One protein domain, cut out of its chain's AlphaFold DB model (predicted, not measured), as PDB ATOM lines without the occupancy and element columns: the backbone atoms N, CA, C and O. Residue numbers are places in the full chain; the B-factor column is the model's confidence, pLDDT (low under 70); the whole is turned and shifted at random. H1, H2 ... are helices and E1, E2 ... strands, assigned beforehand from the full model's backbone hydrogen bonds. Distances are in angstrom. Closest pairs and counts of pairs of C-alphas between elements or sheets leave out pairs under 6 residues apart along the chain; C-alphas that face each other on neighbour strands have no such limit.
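This is residues 2 to 191 of the 191 residues of an uncharacterized protein of Planococcus massiliensis (UniProt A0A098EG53). Two small sheets meet at their edge strands E1 and E2: strongly twisted E1 E3 E7, with H4 over one face and H2 over the other, and E2 E6 E5 E4, with H1 crossing it. H7, H8 and H9 pack together as a helical cluster, of which H7 grazes the four-stranded sheet. The printed part has 190 residues, with ten named helices and seven named strands in the order H1 E1 H2 H3 E2 H4 H5 E3 H6 E4 H7 E5 H8 H9 E6 H10 E7, class mixed. Sheet E2 E6 E5 E4 is mixed and E1 E3 E7 antiparallel; the whole is compact, with a radius of gyration of the C-alphas of 16.3 A and spans of 45 by 44 by 30 A.

Start at H1, residues 2 to 12, which runs across E4, residues 100 to 103, at 80 degrees on the local plane; their closest C-alphas, Ala 7 and Tyr 102, are 6.2 A apart. E1, residues 18 to 24, is antiparallel to E3, residues 82 to 89 (N 21 to O 85, 2.9 A), and E3 to E7, residues 183 to 190 (N 86 to O 187, 2.8 A). H2, residues 25 to 34, and H4, residues 60 to 71, are on opposite faces of that sheet, three layers with helices on both faces, at heights over the sheet of 10.2 A and 7.4 A. H3, residues 40 to 43, is on neither sheet. E2, residues 54 to 56, comes closest to E1 at the C-alphas of Leu 56 and His 21, 4.9 A. H5, residues 75 to 78, only just touches H4, only at the corner, with 3 pairs of C-alphas within 8 A, made by residues 70 to 71 of H4 alone. H6, residues 91 to 97, only just touches H10, residues 177 to 182, with 3 such pairs. E4, H7, residues 108 to 117, and E5, residues 129 to 133, form a strand-helix-strand unit, parallel neighbour strands with a helix between, its crossover right-handed (N 131 to O 101, 2.9 A). H7 touches H8, residues 140 to 148, and H9, residues 154 to 161; H8 and H9 are a helical hairpin at a shallow tilt of 19 degrees. E6, residues 170 to 174, is antiparallel to E5 (N 173 to O 130, 2.8 A) and to E2 (N 56 to O 172, 2.8 A). Every O i to N i+4 pair is within hydrogen-bond range in H1, H2, H4, H6, H7 and H8, 3 of 4 in H9 and 0 of 2 in H10, where 3 of 3 O i to N i+3 pairs are within range; H3 and H5, with 4 residues each, are too short for any O i to N i+4 pair.

Find C-alpha 2 at (112.965, 107.744, 153.974), where H1 begins its 15.3 A. E3 runs 22.6 A, H4 16.8 A and E1 19.3 A. E7 bends by 59 degrees at residue 186 and ends at C-alpha 190, (153.534, 116.044, 153.973).

The C-alphas farthest apart, of Leu 2 and Leu 75, are 48.2 A apart. The printed part has no cut; the link from H7 to E5 is long. Residues 2 to 4 have pLDDT under 70.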
ATOM      1  N   LEU A   2     112.289 108.719 153.080       51.72
ATOM      2  CA  LEU A   2     112.965 107.744 153.974       51.72
ATOM      3  C   LEU A   2     114.491 107.653 153.761       51.72
ATOM      4  O   LEU A   2     115.242 107.598 154.732       51.72
ATOM      5  N   ARG A   3     114.951 107.678 152.501       58.69
ATOM      6  CA  ARG A   3     116.386 107.724 152.157       58.69
ATOM      7  C   ARG A   3     117.059 108.995 152.691       58.69
ATOM      8  O   ARG A   3     118.120 108.902 153.296       58.69
ATOM      9  N   ASP A   4     116.390 110.141 152.569       67.38
ATOM     10  CA  ASP A   4     116.890 111.422 153.085       67.38
ATOM     11  C   ASP A   4     116.993 111.421 154.615       67.38
ATOM     12  O   ASP A   4     117.985 111.880 155.157       67.38
ATOM     13  N   LEU A   5     116.028 110.828 155.331       74.06
ATOM     14  CA  LEU A   5     116.083 110.705 156.794       74.06
ATOM     15  C   LEU A   5     117.248 109.828 157.276       74.06
ATOM     16  O   LEU A   5     117.912 110.171 158.254       74.06
ATOM     17  N   ARG A   6     117.511 108.700 156.599       77.75
ATOM     18  CA  ARG A   6     118.681 107.855 156.898       77.75
ATOM     19  C   ARG A   6     119.977 108.609 156.616       77.75
ATOM     20  O   ARG A   6     120.870 108.598 157.455       77.75
ATOM     21  N   ALA A   7     120.055 109.286 155.474       75.25
ATOM     22  CA  ALA A   7     121.212 110.085 155.102       75.25
ATOM     23  C   ALA A   7     121.493 111.219 156.090       75.25
ATOM     24  O   ALA A   7     122.631 111.388 156.518       75.25
ATOM     25  N   LEU A   8     120.453 111.933 156.515       74.38
ATOM     26  CA  LEU A   8     120.562 112.974 157.530       74.38
ATOM     27  C   LEU A   8     121.046 112.403 158.866       74.38
ATOM     28  O   LEU A   8     121.923 113.001 159.473       74.38
ATOM     29  N   LYS A   9     120.563 111.230 159.298       79.81
ATOM     30  CA  LYS A   9     121.082 110.560 160.506       79.81
ATOM     31  C   LYS A   9     122.557 110.193 160.390       79.81
ATOM     32  O   LYS A   9     123.328 110.499 161.290       79.81
ATOM     33  N   GLU A  10     122.958 109.559 159.291       79.88
ATOM     34  CA  GLU A  10     124.369 109.233 159.045       79.88
ATOM     35  C   GLU A  10     125.238 110.494 159.033       79.88
ATOM     36  O   GLU A  10     126.337 110.502 159.581       79.88
ATOM     37  N   MET A  11     124.731 111.590 158.466       77.69
ATOM     38  CA  MET A  11     125.458 112.853 158.418       77.69
ATOM     39  C   MET A  11     125.479 113.595 159.752       77.69
ATOM     40  O   MET A  11     126.478 114.241 160.061       77.69
ATOM     41  N   GLN A  12     124.456 113.433 160.588       74.75
ATOM     42  CA  GLN A  12     124.453 113.919 161.969       74.75
ATOM     43  C   GLN A  12     125.558 113.264 162.810       74.75
ATOM     44  O   GLN A  12     126.165 113.929 163.646       74.75
ATOM     45  N   PHE A  13     125.915 111.999 162.556       74.56
ATOM     46  CA  PHE A  13     127.086 111.389 163.208       74.56
ATOM     47  C   PHE A  13     128.416 112.008 162.767       74.56
ATOM     48  O   PHE A  13     129.446 111.765 163.396       74.56
ATOM     49  N   ARG A  14     128.407 112.823 161.710       78.19
ATOM     50  CA  ARG A  14     129.604 113.451 161.154       78.19
ATOM     51  C   ARG A  14     129.733 114.937 161.452       78.19
ATOM     52  O   ARG A  14     130.656 115.553 160.936       78.19
ATOM     53  N   LEU A  15     128.887 115.494 162.324       78.50
ATOM     54  CA  LEU A  15     128.945 116.916 162.688       78.50
ATOM     55  C   LEU A  15     130.330 117.355 163.191       78.50
ATOM     56  O   LEU A  15     130.784 118.439 162.852       78.50
ATOM     57  N   ASN A  16     131.031 116.471 163.908       80.75
ATOM     58  CA  ASN A  16     132.381 116.716 164.435       80.75
ATOM     59  C   ASN A  16     133.470 115.949 163.663       80.75
ATOM     60  O   ASN A  16     134.514 115.608 164.217       80.75
ATOM     61  N   THR A  17     133.209 115.586 162.406       88.38
ATOM     62  CA  THR A  17     134.176 114.857 161.578       88.38
ATOM     63  C   THR A  17     135.210 115.803 160.993       88.38
ATOM     64  O   THR A  17     134.880 116.808 160.366       88.38
ATOM     65  N   THR A  18     136.474 115.426 161.138       95.75
ATOM     66  CA  THR A  18     137.567 115.998 160.362       95.75
ATOM     67  C   THR A  18     137.581 115.416 158.951       95.75
ATOM     68  O   THR A  18     137.450 114.204 158.761       95.75
ATOM     69  N   TRP A  19     137.780 116.277 157.958       97.94
ATOM     70  CA  TRP A  19     137.801 115.917 156.545       97.94
ATOM     71  C   TRP A  19     139.196 116.089 155.952       97.94
ATOM     72  O   TRP A  19     139.901 117.052 156.242       97.94
ATOM     73  N   TYR A  20     139.585 115.167 155.082       98.56
ATOM     74  CA  TYR A  20     140.937 115.058 154.547       98.56
ATOM     75  C   TYR A  20     140.928 115.167 153.025       98.56
ATOM     76  O   TYR A  20     140.136 114.507 152.346       98.56
ATOM     77  N   HIS A  21     141.847 115.959 152.479       98.25
ATOM     78  CA  HIS A  21     142.076 116.096 151.043       98.25
ATOM     79  C   HIS A  21     143.537 115.791 150.700       98.25
ATOM     80  O   HIS A  21     144.433 116.578 151.001       98.25
ATOM     81  N   GLY A  22     143.775 114.656 150.039       98.00
ATOM     82  CA  GLY A  22     145.097 114.283 149.534       98.00
ATOM     83  C   GLY A  22     145.430 115.002 148.223       98.00
ATOM     84  O   GLY A  22     144.745 114.814 147.209       98.00
ATOM     85  N   THR A  23     146.509 115.783 148.221       97.38
ATOM     86  CA  THR A  23     146.974 116.573 147.070       97.38
ATOM     87  C   THR A  23     148.497 116.706 147.061       97.38
ATOM     88  O   THR A  23     149.179 116.137 147.899       97.38
ATOM     89  N   PHE A  24     149.062 117.405 146.085       97.75
ATOM     90  CA  PHE A  24     150.491 117.718 146.094       97.75
ATOM     91  C   PHE A  24     150.733 119.112 146.675       97.75
ATOM     92  O   PHE A  24     149.877 119.990 146.554       97.75
ATOM     93  N   LYS A  25     151.912 119.327 147.260       97.75
ATOM     94  CA  LYS A  25     152.289 120.569 147.950       97.75
ATOM     95  C   LYS A  25     152.128 121.817 147.080       97.75
ATOM     96  O   LYS A  25     151.545 122.797 147.518       97.75
ATOM     97  N   ASP A  26     152.542 121.753 145.820       96.56
ATOM     98  CA  ASP A  26     152.336 122.819 144.827       96.56
ATOM     99  C   ASP A  26     150.846 123.136 144.574       96.56
ATOM    100  O   ASP A  26     150.463 124.293 144.419       96.56
ATOM    101  N   SER A  27     149.983 122.117 144.572       95.50
ATOM    102  CA  SER A  27     148.528 122.279 144.456       95.50
ATOM    103  C   SER A  27     147.914 122.844 145.735       95.50
ATOM    104  O   SER A  27     146.979 123.633 145.646       95.50
ATOM    105  N   TYR A  28     148.441 122.486 146.909       97.69
ATOM    106  CA  TYR A  28     148.067 123.121 148.173       97.69
ATOM    107  C   TYR A  28     148.398 124.619 148.163       97.69
ATOM    108  O   TYR A  28     147.505 125.420 148.421       97.69
ATOM    109  N   GLU A  29     149.618 125.014 147.782       97.75
ATOM    110  CA  GLU A  29     149.991 126.438 147.713       97.75
ATOM    111  C   GLU A  29     149.089 127.216 146.743       97.75
ATOM    112  O   GLU A  29     148.654 128.330 147.036       97.75
ATOM    113  N   HIS A  30     148.719 126.605 145.614       96.25
ATOM    114  CA  HIS A  30     147.751 127.200 144.696       96.25
ATOM    115  C   HIS A  30     146.367 127.390 145.339       96.25
ATOM    116  O   HIS A  30     145.751 128.437 145.141       96.25
ATOM    117  N   ILE A  31     145.869 126.406 146.097       96.06
ATOM    118  CA  ILE A  31     144.592 126.511 146.823       96.06
ATOM    119  C   ILE A  31     144.666 127.615 147.885       96.06
ATOM    120  O   ILE A  31     143.717 128.381 148.019       96.06
ATOM    121  N   LYS A  32     145.788 127.758 148.603       96.12
ATOM    122  CA  LYS A  32     145.970 128.845 149.582       96.12
ATOM    123  C   LYS A  32     145.918 130.221 148.933       96.12
ATOM    124  O   LYS A  32     145.323 131.131 149.500       96.12
ATOM    125  N   ALA A  33     146.532 130.367 147.763       96.62
ATOM    126  CA  ALA A  33     146.593 131.642 147.059       96.62
ATOM    127  C   ALA A  33     145.273 132.017 146.365       96.62
ATOM    128  O   ALA A  33     144.929 133.194 146.317       96.62
ATOM    129  N   ASN A  34     144.541 131.037 145.824       95.62
ATOM    130  CA  ASN A  34     143.420 131.291 144.907       95.62
ATOM    131  C   ASN A  34     142.064 130.773 145.408       95.62
ATOM    132  O   ASN A  34     141.042 131.004 144.766       95.62
ATOM    133  N   GLY A  35     142.040 130.061 146.533       94.88
ATOM    134  CA  GLY A  35     140.866 129.344 147.011       94.88
ATOM    135  C   GLY A  35     140.624 128.018 146.281       94.88
ATOM    136  O   GLY A  35     141.385 127.578 145.414       94.88
ATOM    137  N   ILE A  36     139.541 127.347 146.675       95.38
ATOM    138  CA  ILE A  36     139.130 126.057 146.114       95.38
ATOM    139  C   ILE A  36     138.395 126.280 144.787       95.38
ATOM    140  O   ILE A  36     137.297 126.834 144.758       95.38
ATOM    141  N   ASP A  37     138.960 125.762 143.693       93.38
ATOM    142  CA  ASP A  37     138.293 125.708 142.390       93.38
ATOM    143  C   ASP A  37     137.539 124.379 142.205       93.38
ATOM    144  O   ASP A  37     138.103 123.355 141.806       93.38
ATOM    145  N   VAL A  38     136.228 124.403 142.462       91.56
ATOM    146  CA  VAL A  38     135.326 123.254 142.245       91.56
ATOM    147  C   VAL A  38     135.129 122.916 140.755       91.56
ATOM    148  O   VAL A  38     134.636 121.839 140.420       91.56
ATOM    149  N   GLY A  39     135.521 123.807 139.839       87.31
ATOM    150  CA  GLY A  39     135.440 123.639 138.388       87.31
ATOM    151  C   GLY A  39     136.684 123.017 137.749       87.31
ATOM    152  O   GLY A  39     136.620 122.618 136.583       87.31
ATOM    153  N   LEU A  40     137.786 122.848 138.487       83.06
ATOM    154  CA  LEU A  40     139.076 122.388 137.946       83.06
ATOM    155  C   LEU A  40     138.976 121.061 137.167       83.06
ATOM    156  O   LEU A  40     139.647 120.855 136.153       83.06
ATOM    157  N   GLY A  41     138.096 120.152 137.601       74.81
ATOM    158  CA  GLY A  41     137.847 118.879 136.915       74.81
ATOM    159  C   GLY A  41     137.321 119.026 135.478       74.81
ATOM    160  O   GLY A  41     137.586 118.151 134.649       74.81
ATOM    161  N   ILE A  42     136.633 120.133 135.170       73.88
ATOM    162  CA  ILE A  42     136.123 120.465 133.829       73.88
ATOM    163  C   ILE A  42     137.291 120.806 132.906       73.88
ATOM    164  O   ILE A  42     137.422 120.204 131.839       73.88
ATOM    165  N   ALA A  43     138.171 121.715 133.337       71.81
ATOM    166  CA  ALA A  43     139.344 122.131 132.567       71.81
ATOM    167  C   ALA A  43     140.263 120.940 132.243       71.81
ATOM    168  O   ALA A  43     140.780 120.819 131.134       71.81
ATOM    169  N   LEU A  44     140.389 120.002 133.186       79.56
ATOM    170  CA  LEU A  44     141.183 118.780 133.036       79.56
ATOM    171  C   LEU A  44     140.460 117.645 132.289       79.56
ATOM    172  O   LEU A  44     141.006 116.545 132.188       79.56
ATOM    173  N   LYS A  45     139.232 117.873 131.800       81.31
ATOM    174  CA  LYS A  45     138.389 116.885 131.104       81.31
ATOM    175  C   LYS A  45     138.305 115.539 131.840       81.31
ATOM    176  O   LYS A  45     138.333 114.468 131.226       81.31
ATOM    177  N   ARG A  46     138.179 115.577 133.169       81.38
ATOM    178  CA  ARG A  46     138.102 114.365 133.992       81.38
ATOM    179  C   ARG A  46     136.699 113.760 133.974       81.38
ATOM    180  O   ARG A  46     135.700 114.473 134.013       81.38
ATOM    181  N   LYS A  47     136.649 112.426 133.957       83.88
ATOM    182  CA  LYS A  47     135.454 111.619 134.235       83.88
ATOM    183  C   LYS A  47     135.536 111.175 135.694       83.88
ATOM    184  O   LYS A  47     136.342 110.299 136.010       83.88
ATOM    185  N   LEU A  48     134.792 111.849 136.561       88.19
ATOM    186  CA  LEU A  48     134.800 111.649 138.013       88.19
ATOM    187  C   LEU A  48     133.479 111.024 138.453       88.19
ATOM    188  O   LEU A  48     132.465 111.219 137.790       88.19
ATOM    189  N   ASP A  49     133.499 110.292 139.563       90.44
ATOM    190  CA  ASP A  49     132.358 109.475 139.994       90.44
ATOM    191  C   ASP A  49     131.160 110.331 140.408       90.44
ATOM    192  O   ASP A  49     130.026 109.986 140.102       90.44
ATOM    193  N   PHE A  50     131.424 111.487 141.024       94.44
ATOM    194  CA  PHE A  50     130.415 112.488 141.399       94.44
ATOM    195  C   PHE A  50     130.571 113.793 140.597       94.44
ATOM    196  O   PHE A  50     130.153 114.849 141.038       94.44
ATOM    197  N   GLY A  51     131.209 113.752 139.423       92.50
ATOM    198  CA  GLY A  51     131.400 114.937 138.579       92.50
ATOM    199  C   GLY A  51     132.502 115.911 139.052       92.50
ATOM    200  O   GLY A  51     133.263 115.631 139.971       92.50
ATOM    201  N   PRO A  52     132.698 117.055 138.378       91.94
ATOM    202  CA  PRO A  52     133.716 118.039 138.750       91.94
ATOM    203  C   PRO A  52     133.431 118.671 140.113       91.94
ATOM    204  O   PRO A  52     132.367 119.259 140.306       91.94
ATOM    205  N   GLY A  53     134.387 118.570 141.032       94.81
ATOM    206  CA  GLY A  53     134.276 119.128 142.374       94.81
ATOM    207  C   GLY A  53     135.573 119.015 143.168       94.81
ATOM    208  O   GLY A  53     136.582 118.490 142.681       94.81
ATOM    209  N   PHE A  54     135.529 119.490 144.408       96.69
ATOM    210  CA  PHE A  54     136.590 119.330 145.395       96.69
ATOM    211  C   PHE A  54     136.254 118.167 146.331       96.69
ATOM    212  O   PHE A  54     135.227 118.181 147.000       96.69
ATOM    213  N   TYR A  55     137.097 117.136 146.333       97.00
ATOM    214  CA  TYR A  55     136.812 115.856 146.983       97.00
ATOM    215  C   TYR A  55     137.549 115.724 148.307       97.00
ATOM    216  O   TYR A  55     138.774 115.843 148.339       97.00
ATOM    217  N   LEU A  56     136.820 115.398 149.365       97.56
ATOM    218  CA  LEU A  56     137.339 115.073 150.684       97.56
ATOM    219  C   LEU A  56     136.890 113.673 151.098       97.56
ATOM    220  O   LEU A  56     135.998 113.083 150.495       97.56
ATOM    221  N   THR A  57     137.487 113.155 152.160       97.62
ATOM    222  CA  THR A  57     137.057 111.933 152.845       97.62
ATOM    223  C   THR A  57     137.116 112.147 154.349       97.62
ATOM    224  O   THR A  57     137.905 112.962 154.821       97.62
ATOM    225  N   SER A  58     136.317 111.414 155.115       96.31
ATOM    226  CA  SER A  58     136.440 111.387 156.577       96.31
ATOM    227  C   SER A  58     137.601 110.514 157.075       96.31
ATOM    228  O   SER A  58     137.894 110.478 158.269       96.31
ATOM    229  N   ARG A  59     138.263 109.771 156.177       96.19
ATOM    230  CA  ARG A  59     139.295 108.791 156.523       96.19
ATOM    231  C   ARG A  59     140.681 109.277 156.123       96.19
ATOM    232  O   ARG A  59     141.047 109.249 154.950       96.19
ATOM    233  N   GLN A  60     141.507 109.601 157.111       97.62
ATOM    234  CA  GLN A  60     142.898 110.015 156.897       97.62
ATOM    235  C   GLN A  60     143.679 109.039 155.994       97.62
ATOM    236  O   GLN A  60     144.204 109.428 154.952       97.62
ATOM    237  N   GLN A  61     143.675 107.745 156.334       97.56
ATOM    238  CA  GLN A  61     144.408 106.713 155.584       97.56
ATOM    239  C   GLN A  61     143.934 106.574 154.126       97.56
ATOM    240  O   GLN A  61     144.690 106.135 153.258       97.56
ATOM    241  N   GLN A  62     142.675 106.919 153.839       97.69
ATOM    242  CA  GLN A  62     142.152 106.938 152.475       97.69
ATOM    243  C   GLN A  62     142.743 108.107 151.681       97.69
ATOM    244  O   GLN A  62     143.206 107.898 150.558       97.69
ATOM    245  N   ALA A  63     142.793 109.309 152.263       98.19
ATOM    246  CA  ALA A  63     143.404 110.474 151.624       98.19
ATOM    247  C   ALA A  63     144.888 110.230 151.298       98.19
ATOM    248  O   ALA A  63     145.312 110.482 150.167       98.19
ATOM    249  N   GLU A  64     145.642 109.668 152.248       98.31
ATOM    250  CA  GLU A  64     147.055 109.298 152.083       98.31
ATOM    251  C   GLU A  64     147.238 108.270 150.962       98.31
ATOM    252  O   GLU A  64     148.011 108.481 150.024       98.31
ATOM    253  N   ARG A  65     146.453 107.184 150.988       97.06
ATOM    254  CA  ARG A  65     146.471 106.152 149.942       97.06
ATOM    255  C   ARG A  65     146.198 106.738 148.557       97.06
ATOM    256  O   ARG A  65     146.868 106.363 147.596       97.06
ATOM    257  N   PHE A  66     145.233 107.646 148.432       95.56
ATOM    258  CA  PHE A  66     144.875 108.241 147.144       95.56
ATOM    259  C   PHE A  66     145.984 109.129 146.581       95.56
ATOM    260  O   PHE A  66     146.264 109.052 145.381       95.56
ATOM    261  N   ILE A  67     146.630 109.959 147.405       97.25
ATOM    262  CA  ILE A  67     147.718 110.809 146.909       97.25
ATOM    263  C   ILE A  67     148.988 110.006 146.610       97.25
ATOM    264  O   ILE A  67     149.582 110.209 145.550       97.25
ATOM    265  N   LEU A  68     149.349 109.029 147.444       96.31
ATOM    266  CA  LEU A  68     150.479 108.130 147.181       96.31
ATOM    267  C   LEU A  68     150.239 107.285 145.920       96.31
ATOM    268  O   LEU A  68     151.141 107.092 145.102       96.31
ATOM    269  N   GLY A  69     148.998 106.846 145.691       93.00
ATOM    270  CA  GLY A  69     148.592 106.211 144.439       93.00
ATOM    271  C   GLY A  69     148.828 107.120 143.228       93.00
ATOM    272  O   GLY A  69     149.451 106.697 142.258       93.00
ATOM    273  N   LYS A  70     148.409 108.394 143.303       91.19
ATOM    274  CA  LYS A  70     148.633 109.399 142.242       91.19
ATOM    275  C   LYS A  70     150.113 109.711 142.019       91.19
ATOM    276  O   LYS A  70     150.518 109.899 140.873       91.19
ATOM    277  N   GLN A  71     150.918 109.771 143.078       92.12
ATOM    278  CA  GLN A  71     152.358 110.023 142.990       92.12
ATOM    279  C   GLN A  71     153.048 108.969 142.115       92.12
ATOM    280  O   GLN A  71     153.897 109.306 141.288       92.12
ATOM    281  N   ASN A  72     152.604 107.715 142.210       88.25
ATOM    282  CA  ASN A  72     153.183 106.580 141.496       88.25
ATOM    283  C   ASN A  72     152.782 106.458 140.015       88.25
ATOM    284  O   ASN A  72     153.336 105.611 139.316       88.25
ATOM    285  N   VAL A  73     151.880 107.307 139.506       87.62
ATOM    286  CA  VAL A  73     151.360 107.209 138.126       87.62
ATOM    287  C   VAL A  73     152.375 107.649 137.063       87.62
ATOM    288  O   VAL A  73     152.364 107.125 135.953       87.62
ATOM    289  N   SER A  74     153.255 108.611 137.358       86.00
ATOM    290  CA  SER A  74     154.182 109.183 136.367       86.00
ATOM    291  C   SER A  74     155.512 109.645 136.976       86.00
ATOM    292  O   SER A  74     155.604 109.917 138.171       86.00
ATOM    293  N   LEU A  75     156.557 109.804 136.154       85.19
ATOM    294  CA  LEU A  75     157.843 110.356 136.618       85.19
ATOM    295  C   LEU A  75     157.725 111.804 137.115       85.19
ATOM    296  O   LEU A  75     158.436 112.194 138.036       85.19
ATOM    297  N   LEU A  76     156.826 112.594 136.520       82.75
ATOM    298  CA  LEU A  76     156.562 113.970 136.942       82.75
ATOM    299  C   LEU A  76     155.903 114.005 138.322       82.75
ATOM    300  O   LEU A  76     156.327 114.767 139.182       82.75
ATOM    301  N   SER A  77     154.909 113.147 138.563       84.62
ATOM    302  CA  SER A  77     154.236 113.063 139.863       84.62
ATOM    303  C   SER A  77     155.149 112.536 140.968       84.62
ATOM    304  O   SER A  77     155.038 113.008 142.091       84.62
ATOM    305  N   LYS A  78     156.102 111.647 140.658       87.69
ATOM    306  CA  LYS A  78     157.111 111.163 141.619       87.69
ATOM    307  C   LYS A  78     158.018 112.261 142.177       87.69
ATOM    308  O   LYS A  78     158.542 112.103 143.269       87.69
ATOM    309  N   LYS A  79     158.211 113.357 141.436       91.19
ATOM    310  CA  LYS A  79     159.014 114.509 141.881       91.19
ATOM    311  C   LYS A  79     158.223 115.507 142.729       91.19
ATOM    312  O   LYS A  79     158.811 116.451 143.241       91.19
ATOM    313  N   ARG A  80     156.903 115.344 142.827       96.06
ATOM    314  CA  ARG A  80     156.031 116.232 143.600       96.06
ATOM    315  C   ARG A  80     155.895 115.692 145.016       96.06
ATOM    316  O   ARG A  80     155.767 114.481 145.201       96.06
ATOM    317  N   THR A  81     155.872 116.598 145.986       97.31
ATOM    318  CA  THR A  81     155.681 116.266 147.400       97.31
ATOM    319  C   THR A  81     154.198 116.007 147.676       97.31
ATOM    320  O   THR A  81     153.389 116.920 147.481       97.31
ATOM    321  N   PRO A  82     153.803 114.783 148.059       97.94
ATOM    322  CA  PRO A  82     152.438 114.478 148.465       97.94
ATOM    323  C   PRO A  82     152.149 115.106 149.834       97.94
ATOM    324  O   PRO A  82     153.005 115.136 150.711       97.94
ATOM    325  N   CYS A  83     150.936 115.615 150.020       98.44
ATOM    326  CA  CYS A  83     150.480 116.174 151.285       98.44
ATOM    327  C   CYS A  83     148.980 115.932 151.494       98.44
ATOM    328  O   CYS A  83     148.229 115.624 150.560       98.44
ATOM    329  N   VAL A  84     148.528 116.104 152.729       98.75
ATOM    330  CA  VAL A  84     147.119 116.020 153.115       98.75
ATOM    331  C   VAL A  84     146.719 117.324 153.786       98.75
ATOM    332  O   VAL A  84     147.351 117.755 154.746       98.75
ATOM    333  N   ILE A  85     145.658 117.945 153.271       98.62
ATOM    334  CA  ILE A  85     145.008 119.098 153.897       98.62
ATOM    335  C   ILE A  85     143.881 118.586 154.786       98.62
ATOM    336  O   ILE A  85     143.130 117.692 154.383       98.62
ATOM    337  N   VAL A  86     143.759 119.163 155.973       98.56
ATOM    338  CA  VAL A  86     142.807 118.759 157.002       98.56
ATOM    339  C   VAL A  86     141.835 119.905 157.266       98.56
ATOM    340  O   VAL A  86     142.256 121.022 157.573       98.56
ATOM    341  N   TYR A  87     140.540 119.620 157.161       98.25
ATOM    342  CA  TYR A  87     139.459 120.586 157.310       98.25
ATOM    343  C   TYR A  87     138.488 120.192 158.424       98.25
ATOM    344  O   TYR A  87     138.103 119.030 158.553       98.25
ATOM    345  N   GLU A  88     138.027 121.188 159.166       97.38
ATOM    346  CA  GLU A  88     136.730 121.165 159.842       97.38
ATOM    347  C   GLU A  88     135.689 121.780 158.905       97.38
ATOM    348  O   GLU A  88     135.977 122.749 158.198       97.38
ATOM    349  N   ILE A  89     134.484 121.216 158.878       96.31
ATOM    350  CA  ILE A  89     133.369 121.734 158.081       96.31
ATOM    351  C   ILE A  89     132.188 121.936 159.022       96.31
ATOM    352  O   ILE A  89     131.864 121.032 159.791       96.31
ATOM    353  N   ASP A  90     131.542 123.099 158.955       95.12
ATOM    354  CA  ASP A  90     130.271 123.350 159.643       95.12
ATOM    355  C   ASP A  90     129.170 122.514 158.969       95.12
ATOM    356  O   ASP A  90     128.499 122.937 158.027       95.12
ATOM    357  N   MET A  91     129.059 121.256 159.396       92.62
ATOM    358  CA  MET A  91     128.153 120.287 158.788       92.62
ATOM    359  C   MET A  91     126.684 120.648 159.015       92.62
ATOM    360  O   MET A  91     125.851 120.274 158.196       92.62
ATOM    361  N   GLU A  92     126.351 121.379 160.083       91.88
ATOM    362  CA  GLU A  92     124.982 121.860 160.294       91.88
ATOM    363  C   GLU A  92     124.588 122.814 159.169       91.88
ATOM    364  O   GLU A  92     123.586 122.566 158.494       91.88
ATOM    365  N   LYS A  93     125.433 123.814 158.878       94.25
ATOM    366  CA  LYS A  93     125.223 124.712 157.733       94.25
ATOM    367  C   LYS A  93     125.276 123.991 156.399       94.25
ATOM    368  O   LYS A  93     124.481 124.292 155.515       94.25
ATOM    369  N   LEU A  94     126.182 123.024 156.234       94.69
ATOM    370  CA  LEU A  94     126.246 122.244 154.997       94.69
ATOM    371  C   LEU A  94     124.899 121.566 154.706       94.69
ATOM    372  O   LEU A  94     124.429 121.592 153.571       94.69
ATOM    373  N   LEU A  95     124.280 120.969 155.727       91.50
ATOM    374  CA  LEU A  95     123.022 120.236 155.597       91.50
ATOM    375  C   LEU A  95     121.792 121.153 155.508       91.50
ATOM    376  O   LEU A  95     120.812 120.757 154.877       91.50
ATOM    377  N   SER A  96     121.810 122.335 156.138       91.88
ATOM    378  CA  SER A  96     120.680 123.275 156.110       91.88
ATOM    379  C   SER A  96     120.668 124.173 154.877       91.88
ATOM    380  O   SER A  96     119.593 124.466 154.355       91.88
ATOM    381  N   ASP A  97     121.844 124.596 154.405       95.69
ATOM    382  CA  ASP A  97     121.964 125.698 153.444       95.69
ATOM    383  C   ASP A  97     122.225 125.211 152.012       95.69
ATOM    384  O   ASP A  97     122.034 125.969 151.059       95.69
ATOM    385  N   PHE A  98     122.642 123.951 151.833       95.81
ATOM    386  CA  PHE A  98     123.061 123.410 150.536       95.81
ATOM    387  C   PHE A  98     122.311 122.133 150.145       95.81
ATOM    388  O   PHE A  98     121.946 121.290 150.967       95.81
ATOM    389  N   LYS A  99     122.117 121.943 148.837       95.06
ATOM    390  CA  LYS A  99     121.427 120.776 148.283       95.06
ATOM    391  C   LYS A  99     122.370 119.575 148.170       95.06
ATOM    392  O   LYS A  99     123.133 119.465 147.209       95.06
ATOM    393  N   GLY A 100     122.251 118.635 149.103       93.62
ATOM    394  CA  GLY A 100     123.001 117.374 149.098       93.62
ATOM    395  C   GLY A 100     122.431 116.277 148.188       93.62
ATOM    396  O   GLY A 100     121.245 116.275 147.845       93.62
ATOM    397  N   ALA A 101     123.280 115.313 147.830       94.25
ATOM    398  CA  ALA A 101     122.901 113.956 147.424       94.25
ATOM    399  C   ALA A 101     123.685 112.928 148.244       94.25
ATOM    400  O   ALA A 101     124.825 113.182 148.633       94.25
ATOM    401  N   TYR A 102     123.080 111.762 148.481       93.62
ATOM    402  CA  TYR A 102     123.613 110.777 149.418       93.62
ATOM    403  C   TYR A 102     123.597 109.366 148.835       93.62
ATOM    404  O   TYR A 102     122.539 108.859 148.468       93.62
ATOM    405  N   PHE A 103     124.759 108.713 148.815       94.50
ATOM    406  CA  PHE A 103     124.931 107.348 148.309       94.50
ATOM    407  C   PHE A 103     125.622 106.473 149.354       94.50
ATOM    408  O   PHE A 103     126.829 106.242 149.309       94.50
ATOM    409  N   LEU A 104     124.853 106.040 150.351       92.75
ATOM    410  CA  LEU A 104     125.377 105.351 151.536       92.75
ATOM    411  C   LEU A 104     125.614 103.853 151.333       92.75
ATOM    412  O   LEU A 104     126.346 103.240 152.108       92.75
ATOM    413  N   ASP A 105     125.018 103.277 150.294       93.31
ATOM    414  CA  ASP A 105     125.116 101.863 149.961       93.31
ATOM    415  C   ASP A 105     125.503 101.695 148.487       93.31
ATOM    416  O   ASP A 105     125.310 102.587 147.661       93.31
ATOM    417  N   PHE A 106     126.034 100.521 148.154       95.44
ATOM    418  CA  PHE A 106     126.278 100.115 146.772       95.44
ATOM    419  C   PHE A 106     124.979  99.577 146.163       95.44
ATOM    420  O   PHE A 106     124.786  98.364 146.073       95.44
ATOM    421  N   ASP A 107     124.071 100.480 145.805       95.62
ATOM    422  CA  ASP A 107     122.774 100.166 145.206       95.62
ATOM    423  C   ASP A 107     122.646 100.700 143.770       95.62
ATOM    424  O   ASP A 107     123.610 101.187 143.166       95.62
ATOM    425  N   LYS A 108     121.453 100.545 143.184       95.75
ATOM    426  CA  LYS A 108     121.182 100.994 141.819       95.75
ATOM    427  C   LYS A 108     121.344 102.509 141.668       95.75
ATOM    428  O   LYS A 108     121.900 102.948 140.670       95.75
ATOM    429  N   ASP A 109     120.904 103.298 142.645       95.62
ATOM    430  CA  ASP A 109     121.021 104.755 142.597       95.62
ATOM    431  C   ASP A 109     122.499 105.177 142.540       95.62
ATOM    432  O   ASP A 109     122.867 106.029 141.729       95.62
ATOM    433  N   PHE A 110     123.362 104.544 143.345       96.31
ATOM    434  CA  PHE A 110     124.811 104.757 143.270       96.31
ATOM    435  C   PHE A 110     125.376 104.365 141.899       96.31
ATOM    436  O   PHE A 110     126.128 105.136 141.300       96.31
ATOM    437  N   ALA A 111     125.000 103.191 141.382       96.50
ATOM    438  CA  ALA A 111     125.418 102.725 140.060       96.50
ATOM    439  C   ALA A 111     125.033 103.712 138.944       96.50
ATOM    440  O   ALA A 111     125.897 104.143 138.176       96.50
ATOM    441  N   ASP A 112     123.760 104.101 138.880       96.19
ATOM    442  CA  ASP A 112     123.233 105.038 137.887       96.19
ATOM    443  C   ASP A 112     123.966 106.382 137.959       96.19
ATOM    444  O   ASP A 112     124.395 106.923 136.937       96.19
ATOM    445  N   PHE A 113     124.161 106.908 139.170       96.00
ATOM    446  CA  PHE A 113     124.783 108.211 139.367       96.00
ATOM    447  C   PHE A 113     126.261 108.223 138.964       96.00
ATOM    448  O   PHE A 113     126.700 109.139 138.260       96.00
ATOM    449  N   VAL A 114     127.032 107.202 139.350       95.69
ATOM    450  CA  VAL A 114     128.438 107.064 138.935       95.69
ATOM    451  C   VAL A 114     128.533 106.935 137.417       95.69
ATOM    452  O   VAL A 114     129.356 107.600 136.778       95.69
ATOM    453  N   ALA A 115     127.674 106.113 136.812       95.00
ATOM    454  CA  ALA A 115     127.681 105.904 135.374       95.00
ATOM    455  C   ALA A 115     127.367 107.194 134.601       95.00
ATOM    456  O   ALA A 115     128.089 107.535 133.654       95.00
ATOM    457  N   GLU A 116     126.351 107.950 135.025       93.56
ATOM    458  CA  GLU A 116     125.989 109.209 134.373       93.56
ATOM    459  C   GLU A 116     127.049 110.299 134.561       93.56
ATOM    460  O   GLU A 116     127.363 110.994 133.600       93.56
ATOM    461  N   ASN A 117     127.701 110.421 135.719       92.88
ATOM    462  CA  ASN A 117     128.781 111.409 135.883       92.88
ATOM    463  C   ASN A 117     130.030 111.074 135.054       92.88
ATOM    464  O   ASN A 117     130.727 111.960 134.553       92.88
ATOM    465  N   ARG A 118     130.306 109.785 134.834       91.25
ATOM    466  CA  ARG A 118     131.437 109.332 134.008       91.25
ATOM    467  C   ARG A 118     131.125 109.318 132.509       91.25
ATOM    468  O   ARG A 118     132.000 108.976 131.702       91.25
ATOM    469  N   LYS A 119     129.912 109.708 132.103       86.75
ATOM    470  CA  LYS A 119     129.449 109.655 130.711       86.75
ATOM    471  C   LYS A 119     130.255 110.522 129.769       86.75
ATOM    472  O   LYS A 119     130.731 110.047 128.734       86.75
ATOM    473  N   ALA A 120     130.435 111.774 130.149       81.25
ATOM    474  CA  ALA A 120     131.229 112.746 129.432       81.25
ATOM    475  C   ALA A 120     132.023 113.584 130.441       81.25
ATOM    476  O   ALA A 120     131.558 113.807 131.559       81.25
ATOM    477  N   PRO A 121     133.228 114.043 130.070       78.69
ATOM    478  CA  PRO A 121     133.960 114.999 130.885       78.69
ATOM    479  C   PRO A 121     133.129 116.246 131.186       78.69
ATOM    480  O   PRO A 121     132.449 116.762 130.302       78.69
ATOM    481  N   GLY A 122     133.235 116.757 132.411       73.88
ATOM    482  CA  GLY A 122     132.639 118.043 132.774       73.88
ATOM    483  C   GLY A 122     131.120 118.044 132.977       73.88
ATOM    484  O   GLY A 122     130.557 119.121 133.155       73.88
ATOM    485  N   LEU A 123     130.455 116.883 132.978       80.19
ATOM    486  CA  LEU A 123     129.041 116.799 133.350       80.19
ATOM    487  C   LEU A 123     128.838 117.271 134.790       80.19
ATOM    488  O   LEU A 123     129.520 116.802 135.698       80.19
ATOM    489  N   ARG A 124     127.895 118.196 134.985       81.81
ATOM    490  CA  ARG A 124     127.507 118.701 136.305       81.81
ATOM    491  C   ARG A 124     126.076 118.284 136.601       81.81
ATOM    492  O   ARG A 124     125.183 118.482 135.780       81.81
ATOM    493  N   HIS A 125     125.869 117.739 137.787       91.94
ATOM    494  CA  HIS A 125     124.547 117.588 138.378       91.94
ATOM    495  C   HIS A 125     124.136 118.870 139.119       91.94
ATOM    496  O   HIS A 125     124.925 119.801 139.262       91.94
ATOM    497  N   SER A 126     122.904 118.903 139.635       93.50
ATOM    498  CA  SER A 126     122.352 120.069 140.346       93.50
ATOM    499  C   SER A 126     122.601 120.088 141.861       93.50
ATOM    500  O   SER A 126     122.106 120.987 142.530       93.50
ATOM    501  N   HIS A 127     123.292 119.089 142.417       96.00
ATOM    502  CA  HIS A 127     123.647 119.061 143.841       96.00
ATOM    503  C   HIS A 127     124.868 119.934 144.134       96.00
ATOM    504  O   HIS A 127     125.833 119.925 143.368       96.00
ATOM    505  N   ASP A 128     124.822 120.639 145.259       96.94
ATOM    506  CA  ASP A 128     125.908 121.475 145.771       96.94
ATOM    507  C   ASP A 128     127.017 120.635 146.409       96.94
ATOM    508  O   ASP A 128     128.193 120.993 146.329       96.94
ATOM    509  N   PHE A 129     126.651 119.494 146.996       96.56
ATOM    510  CA  PHE A 129     127.581 118.480 147.476       96.56
ATOM    511  C   PHE A 129     127.020 117.067 147.282       96.56
ATOM    512  O   PHE A 129     125.805 116.868 147.190       96.56
ATOM    513  N   VAL A 130     127.907 116.076 147.245       96.44
ATOM    514  CA  VAL A 130     127.543 114.655 147.259       96.44
ATOM    515  C   VAL A 130     128.343 113.955 148.345       96.44
ATOM    516  O   VAL A 130     129.561 114.097 148.404       96.44
ATOM    517  N   PHE A 131     127.669 113.188 149.195       95.56
ATOM    518  CA  PHE A 131     128.311 112.338 150.191       95.56
ATOM    519  C   PHE A 131     127.990 110.870 149.925       95.56
ATOM    520  O   PHE A 131     126.831 110.501 149.740       95.56
ATOM    521  N   GLY A 132     128.989 109.997 149.936       94.81
ATOM    522  CA  GLY A 132     128.714 108.579 149.771       94.81
ATOM    523  C   GLY A 132     129.932 107.691 149.633       94.81
ATOM    524  O   GLY A 132     131.060 108.092 149.909       94.81
ATOM    525  N   LYS A 133     129.665 106.462 149.199       95.56
ATOM    526  CA  LYS A 133     130.658 105.428 148.914       95.56
ATOM    527  C   LYS A 133     131.555 105.797 147.726       95.56
ATOM    528  O   LYS A 133     131.282 106.730 146.967       95.56
ATOM    529  N   VAL A 134     132.636 105.039 147.563       95.94
ATOM    530  CA  VAL A 134     133.648 105.245 146.518       95.94
ATOM    531  C   VAL A 134     133.569 104.152 145.451       95.94
ATOM    532  O   VAL A 134     133.368 102.981 145.768       95.94
ATOM    533  N   ALA A 135     133.741 104.534 144.182       94.31
ATOM    534  CA  ALA A 135     133.877 103.615 143.056       94.31
ATOM    535  C   ALA A 135     135.356 103.504 142.638       94.31
ATOM    536  O   ALA A 135     135.826 104.215 141.756       94.31
ATOM    537  N   ASP A 136     136.112 102.618 143.279       91.56
ATOM    538  CA  ASP A 136     137.562 102.443 143.085       91.56
ATOM    539  C   ASP A 136     137.948 101.062 142.513       91.56
ATOM    540  O   ASP A 136     139.104 100.636 142.578       91.56
ATOM    541  N   GLY A 137     136.983 100.347 141.935       89.44
ATOM    542  CA  GLY A 137     137.203  99.068 141.267       89.44
ATOM    543  C   GLY A 137     138.096  99.188 140.028       89.44
ATOM    544  O   GLY A 137     138.045 100.159 139.271       89.44
ATOM    545  N   THR A 138     138.907  98.161 139.777       87.06
ATOM    546  CA  THR A 138     139.907  98.155 138.692       87.06
ATOM    547  C   THR A 138     139.291  98.171 137.292       87.06
ATOM    548  O   THR A 138     139.919  98.640 136.345       87.06
ATOM    549  N   GLU A 139     138.051  97.700 137.151       91.31
ATOM    550  CA  GLU A 139     137.327  97.633 135.878       91.31
ATOM    551  C   GLU A 139     136.404  98.845 135.645       91.31
ATOM    552  O   GLU A 139     135.631  98.850 134.685       91.31
ATOM    553  N   LEU A 140     136.479  99.884 136.492       91.00
ATOM    554  CA  LEU A 140     135.550 101.021 136.525       91.00
ATOM    555  C   LEU A 140     135.224 101.596 135.143       91.00
ATOM    556  O   LEU A 140     134.056 101.765 134.799       91.00
ATOM    557  N   VAL A 141     136.241 101.896 134.333       90.56
ATOM    558  CA  VAL A 141     136.047 102.539 133.022       90.56
ATOM    559  C   VAL A 141     135.304 101.620 132.051       90.56
ATOM    560  O   VAL A 141     134.316 102.040 131.448       90.56
ATOM    561  N   GLN A 142     135.752 100.372 131.907       94.12
ATOM    562  CA  GLN A 142     135.153  99.417 130.974       94.12
ATOM    563  C   GLN A 142     133.741  99.023 131.414       94.12
ATOM    564  O   GLN A 142     132.815  99.035 130.602       94.12
ATOM    565  N   ALA A 143     133.566  98.724 132.703       95.62
ATOM    566  CA  ALA A 143     132.281  98.344 133.273       95.62
ATOM    567  C   ALA A 143     131.248  99.469 133.124       95.62
ATOM    568  O   ALA A 143     130.099  99.197 132.795       95.62
ATOM    569  N   THR A 144     131.668 100.731 133.277       94.38
ATOM    570  CA  THR A 144     130.776 101.888 133.110       94.38
ATOM    571  C   THR A 144     130.247 101.991 131.684       94.38
ATOM    572  O   THR A 144     129.059 102.228 131.492       94.38
ATOM    573  N   ASN A 145     131.093 101.785 130.670       93.75
ATOM    574  CA  ASN A 145     130.639 101.832 129.278       93.75
ATOM    575  C   ASN A 145     129.613 100.727 128.987       93.75
ATOM    576  O   ASN A 145     128.553 101.006 128.439       93.75
ATOM    577  N   LEU A 146     129.891  99.494 129.424       96.31
ATOM    578  CA  LEU A 146     128.981  98.364 129.222       96.31
ATOM    579  C   LEU A 146     127.649  98.542 129.962       96.31
ATOM    580  O   LEU A 146     126.599  98.224 129.412       96.31
ATOM    581  N   TYR A 147     127.682  99.060 131.191       96.94
ATOM    582  CA  TYR A 147     126.473  99.350 131.960       96.94
ATOM    583  C   TYR A 147     125.582 100.364 131.238       96.94
ATOM    584  O   TYR A 147     124.397 100.122 131.035       96.94
ATOM    585  N   ARG A 148     126.180 101.445 130.727       93.56
ATOM    586  CA  ARG A 148     125.469 102.494 129.982       93.56
ATOM    587  C   ARG A 148     124.919 102.042 128.631       93.56
ATOM    588  O   ARG A 148     123.960 102.624 128.138       93.56
ATOM    589  N   GLU A 149     125.514 101.017 128.032       95.31
ATOM    590  CA  GLU A 149     125.005 100.354 126.825       95.31
ATOM    591  C   GLU A 149     123.891  99.333 127.136       95.31
ATOM    592  O   GLU A 149     123.451  98.624 126.235       95.31
ATOM    593  N   ASN A 150     123.437  99.231 128.394       95.25
ATOM    594  CA  ASN A 150     122.510  98.205 128.889       95.25
ATOM    595  C   ASN A 150     123.027  96.766 128.687       95.25
ATOM    596  O   ASN A 150     122.253  95.821 128.542       95.25
ATOM    597  N   ARG A 151     124.355  96.585 128.675       97.31
ATOM    598  CA  ARG A 151     125.042  95.290 128.491       97.31
ATOM    599  C   ARG A 151     125.547  94.678 129.799       97.31
ATOM    600  O   ARG A 151     126.142  93.603 129.781       97.31
ATOM    601  N   LEU A 152     125.333  95.350 130.929       96.62
ATOM    602  CA  LEU A 152     125.562  94.826 132.277       96.62
ATOM    603  C   LEU A 152     124.341  95.109 133.149       96.62
ATOM    604  O   LEU A 152     123.744  96.173 133.043       96.62
ATOM    605  N   SER A 153     124.013  94.173 134.040       97.12
ATOM    606  CA  SER A 153     123.057  94.422 135.121       97.12
ATOM    607  C   SER A 153     123.686  95.263 136.234       97.12
ATOM    608  O   SER A 153     124.910  95.258 136.398       97.12
ATOM    609  N   ASP A 154     122.850  95.906 137.053       95.44
ATOM    610  CA  ASP A 154     123.276  96.706 138.212       95.44
ATOM    611  C   ASP A 154     124.233  95.917 139.119       95.44
ATOM    612  O   ASP A 154     125.329  96.368 139.440       95.44
ATOM    613  N   ALA A 155     123.871  94.674 139.458       96.44
ATOM    614  CA  ALA A 155     124.682  93.807 140.312       96.44
ATOM    615  C   ALA A 155     126.045  93.455 139.687       96.44
ATOM    616  O   ALA A 155     127.063  93.411 140.384       96.44
ATOM    617  N   ALA A 156     126.085  93.205 138.374       97.06
ATOM    618  CA  ALA A 156     127.328  92.903 137.671       97.06
ATOM    619  C   ALA A 156     128.230  94.140 137.559       97.06
ATOM    620  O   ALA A 156     129.450  94.017 137.681       97.06
ATOM    621  N   TYR A 157     127.640  95.319 137.363       97.25
ATOM    622  CA  TYR A 157     128.356  96.587 137.336       97.25
ATOM    623  C   TYR A 157     128.947  96.928 138.708       97.25
ATOM    624  O   TYR A 157     130.157  97.123 138.821       97.25
ATOM    625  N   LEU A 158     128.140  96.870 139.771       96.62
ATOM    626  CA  LEU A 158     128.586  97.116 141.147       96.62
ATOM    627  C   LEU A 158     129.740  96.189 141.555       96.62
ATOM    628  O   LEU A 158     130.736  96.648 142.108       96.62
ATOM    629  N   LYS A 159     129.685  94.900 141.193       95.81
ATOM    630  CA  LYS A 159     130.783  93.948 141.451       95.81
ATOM    631  C   LYS A 159     132.119  94.374 140.823       95.81
ATOM    632  O   LYS A 159     133.166  93.981 141.330       95.81
ATOM    633  N   LYS A 160     132.085  95.125 139.721       96.25
ATOM    634  CA  LYS A 160     133.266  95.571 138.964       96.25
ATOM    635  C   LYS A 160     133.821  96.912 139.432       96.25
ATOM    636  O   LYS A 160     135.026  97.129 139.330       96.25
ATOM    637  N   ILE A 161     132.960  97.810 139.909       94.81
ATOM    638  CA  ILE A 161     133.360  99.174 140.292       94.81
ATOM    639  C   ILE A 161     133.638  99.340 141.781       94.81
ATOM    640  O   ILE A 161     134.184 100.364 142.173       94.81
ATOM    641  N   VAL A 162     133.267  98.359 142.603       95.00
ATOM    642  CA  VAL A 162     133.483  98.391 144.051       95.00
ATOM    643  C   VAL A 162     134.718  97.580 144.410       95.00
ATOM    644  O   VAL A 162     134.776  96.372 144.158       95.00
ATOM    645  N   ASN A 163     135.685  98.205 145.079       94.62
ATOM    646  CA  ASN A 163     136.758  97.470 145.727       94.62
ATOM    647  C   ASN A 163     136.326  97.028 147.127       94.62
ATOM    648  O   ASN A 163     136.274  97.815 148.070       94.62
ATOM    649  N   LYS A 164     136.075  95.728 147.299       92.69
ATOM    650  CA  LYS A 164     135.639  95.174 148.592       92.69
ATOM    651  C   LYS A 164     136.611  95.449 149.743       92.69
ATOM    652  O   LYS A 164     136.173  95.496 150.886       92.69
ATOM    653  N   LYS A 165     137.906  95.636 149.460       94.12
ATOM    654  CA  LYS A 165     138.915  95.960 150.483       94.12
ATOM    655  C   LYS A 165     138.691  97.343 151.104       94.12
ATOM    656  O   LYS A 165     139.060  97.553 152.252       94.12
ATOM    657  N   PHE A 166     138.107  98.262 150.343       94.12
ATOM    658  CA  PHE A 166     137.891  99.651 150.731       94.12
ATOM    659  C   PHE A 166     136.398 100.009 150.710       94.12
ATOM    660  O   PHE A 166     136.031 101.163 150.552       94.12
ATOM    661  N   ALA A 167     135.515  99.024 150.909       91.50
ATOM    662  CA  ALA A 167     134.060  99.211 150.886       91.50
ATOM    663  C   ALA A 167     133.538 100.198 151.951       91.50
ATOM    664  O   ALA A 167     132.426 100.722 151.831       91.50
ATOM    665  N   ASP A 168     134.331 100.443 152.994       92.50
ATOM    666  CA  ASP A 168     134.019 101.375 154.075       92.50
ATOM    667  C   ASP A 168     134.528 102.798 153.826       92.50
ATOM    668  O   ASP A 168     134.200 103.694 154.609       92.50
ATOM    669  N   ASP A 169     135.303 103.014 152.761       95.75
ATOM    670  CA  ASP A 169     135.698 104.346 152.318       95.75
ATOM    671  C   ASP A 169     134.472 105.204 151.997       95.75
ATOM    672  O   ASP A 169     133.435 104.729 151.518       95.75
ATOM    673  N   ASP A 170     134.633 106.501 152.225       95.38
ATOM    674  CA  ASP A 170     133.649 107.507 151.865       95.38
ATOM    675  C   ASP A 170     134.300 108.695 151.172       95.38
ATOM    676  O   ASP A 170     135.518 108.896 151.214       95.38
ATOM    677  N   GLN A 171     133.469 109.470 150.492       95.94
ATOM    678  CA  GLN A 171     133.862 110.723 149.886       95.94
ATOM    679  C   GLN A 171     132.753 111.761 150.037       95.94
ATOM    680  O   GLN A 171     131.567 111.460 149.886       95.94
ATOM    681  N   LEU A 172     133.171 112.987 150.321       96.75
ATOM    682  CA  LEU A 172     132.371 114.199 150.250       96.75
ATOM    683  C   LEU A 172     132.912 115.029 149.088       96.75
ATOM    684  O   LEU A 172     134.049 115.496 149.143       96.75
ATOM    685  N   SER A 173     132.130 115.208 148.031       96.88
ATOM    686  CA  SER A 173     132.490 116.066 146.906       96.88
ATOM    687  C   SER A 173     131.703 117.367 146.947       96.88
ATOM    688  O   SER A 173     130.481 117.370 147.074       96.88
ATOM    689  N   ILE A 174     132.421 118.481 146.848       96.88
ATOM    690  CA  ILE A 174     131.888 119.841 146.892       96.88
ATOM    691  C   ILE A 174     131.840 120.395 145.468       96.88
ATOM    692  O   ILE A 174     132.852 120.408 144.765       96.88
ATOM    693  N   HIS A 175     130.672 120.882 145.059       96.00
ATOM    694  CA  HIS A 175     130.387 121.356 143.699       96.00
ATOM    695  C   HIS A 175     129.956 122.827 143.647       96.00
ATOM    696  O   HIS A 175     129.927 123.416 142.560       96.00
ATOM    697  N   ASN A 176     129.671 123.417 144.811       95.81
ATOM    698  CA  ASN A 176     129.349 124.824 145.005       95.81
ATOM    699  C   ASN A 176     130.490 125.527 145.759       95.81
ATOM    700  O   ASN A 176     130.863 125.117 146.857       95.81
ATOM    701  N   SER A 177     131.048 126.592 145.176       94.12
ATOM    702  CA  SER A 177     132.168 127.335 145.768       94.12
ATOM    703  C   SER A 177     131.806 128.035 147.081       94.12
ATOM    704  O   SER A 177     132.693 128.245 147.908       94.12
ATOM    705  N   GLY A 178     130.524 128.335 147.320       96.06
ATOM    706  CA  GLY A 178     130.040 128.925 148.570       96.06
ATOM    707  C   GLY A 178     130.296 128.049 149.799       96.06
ATOM    708  O   GLY A 178     130.483 128.578 150.890       96.06
ATOM    709  N   ILE A 179     130.414 126.727 149.624       97.25
ATOM    710  CA  ILE A 179     130.720 125.795 150.721       97.25
ATOM    711  C   ILE A 179     132.119 126.055 151.301       97.25
ATOM    712  O   ILE A 179     132.344 125.827 152.484       97.25
ATOM    713  N   SER A 180     133.057 126.606 150.524       95.50
ATOM    714  CA  SER A 180     134.395 126.926 151.049       95.50
ATOM    715  C   SER A 180     134.371 127.924 152.215       95.50
ATOM    716  O   SER A 180     135.258 127.881 153.061       95.50
ATOM    717  N   ALA A 181     133.331 128.761 152.323       96.38
ATOM    718  CA  ALA A 181     133.169 129.716 153.421       96.38
ATOM    719  C   ALA A 181     132.865 129.052 154.776       96.38
ATOM    720  O   ALA A 181     133.072 129.668 155.821       96.38
ATOM    721  N   ILE A 182     132.380 127.807 154.767       96.25
ATOM    722  CA  ILE A 182     132.089 127.016 155.971       96.25
ATOM    723  C   ILE A 182     133.135 125.922 156.222       96.25
ATOM    724  O   ILE A 182     132.948 125.064 157.085       96.25
ATOM    725  N   MET A 183     134.239 125.948 155.471       96.88
ATOM    726  CA  MET A 183     135.380 125.055 155.637       96.88
ATOM    727  C   MET A 183     136.523 125.800 156.316       96.88
ATOM    728  O   MET A 183     136.966 126.851 155.854       96.88
ATOM    729  N   LYS A 184     137.060 125.219 157.383       96.75
ATOM    730  CA  LYS A 184     138.219 125.741 158.097       96.75
ATOM    731  C   LYS A 184     139.369 124.756 157.982       96.75
ATOM    732  O   LYS A 184     139.290 123.642 158.486       96.75
ATOM    733  N   GLU A 185     140.449 125.169 157.329       97.38
ATOM    734  CA  GLU A 185     141.705 124.419 157.355       97.38
ATOM    735  C   GLU A 185     142.274 124.441 158.779       97.38
ATOM    736  O   GLU A 185     142.469 125.513 159.356       97.38
ATOM    737  N   ILE A 186     142.526 123.262 159.343       97.62
ATOM    738  CA  ILE A 186     143.074 123.117 160.700       97.62
ATOM    739  C   ILE A 186     144.490 122.548 160.717       97.62
ATOM    740  O   ILE A 186     145.207 122.738 161.696       97.62
ATOM    741  N   ASN A 187     144.902 121.851 159.656       98.00
ATOM    742  CA  ASN A 187     146.248 121.308 159.526       98.00
ATOM    743  C   ASN A 187     146.587 121.004 158.057       98.00
ATOM    744  O   ASN A 187     145.700 120.804 157.224       98.00
ATOM    745  N   MET A 188     147.878 120.897 157.760       97.69
ATOM    746  CA  MET A 188     148.402 120.323 156.525       97.69
ATOM    747  C   MET A 188     149.725 119.618 156.833       97.69
ATOM    748  O   MET A 188     150.573 120.181 157.523       97.69
ATOM    749  N   TYR A 189     149.901 118.395 156.329       98.50
ATOM    750  CA  TYR A 189     151.128 117.618 156.528       98.50
ATOM    751  C   TYR A 189     151.578 116.906 155.247       98.50
ATOM    752  O   TYR A 189     150.758 116.535 154.406       98.50
ATOM    753  N   GLU A 190     152.889 116.744 155.093       98.06
ATOM    754  CA  GLU A 190     153.534 116.044 153.973       98.06
ATOM    755  C   GLU A 190     153.657 114.537 154.266       98.06
ATOM    756  O   GLU A 190     153.613 114.133 155.433       98.06
ATOM    757  N   LEU A 191     153.783 113.715 153.215       94.94
ATOM    758  CA  LEU A 191     153.934 112.250 153.294       94.94
ATOM    759  C   LEU A 191     155.278 111.768 152.740       94.94
ATOM    760  O   LEU A 191     155.756 112.368 151.748       94.94
TER     761      LEU A 191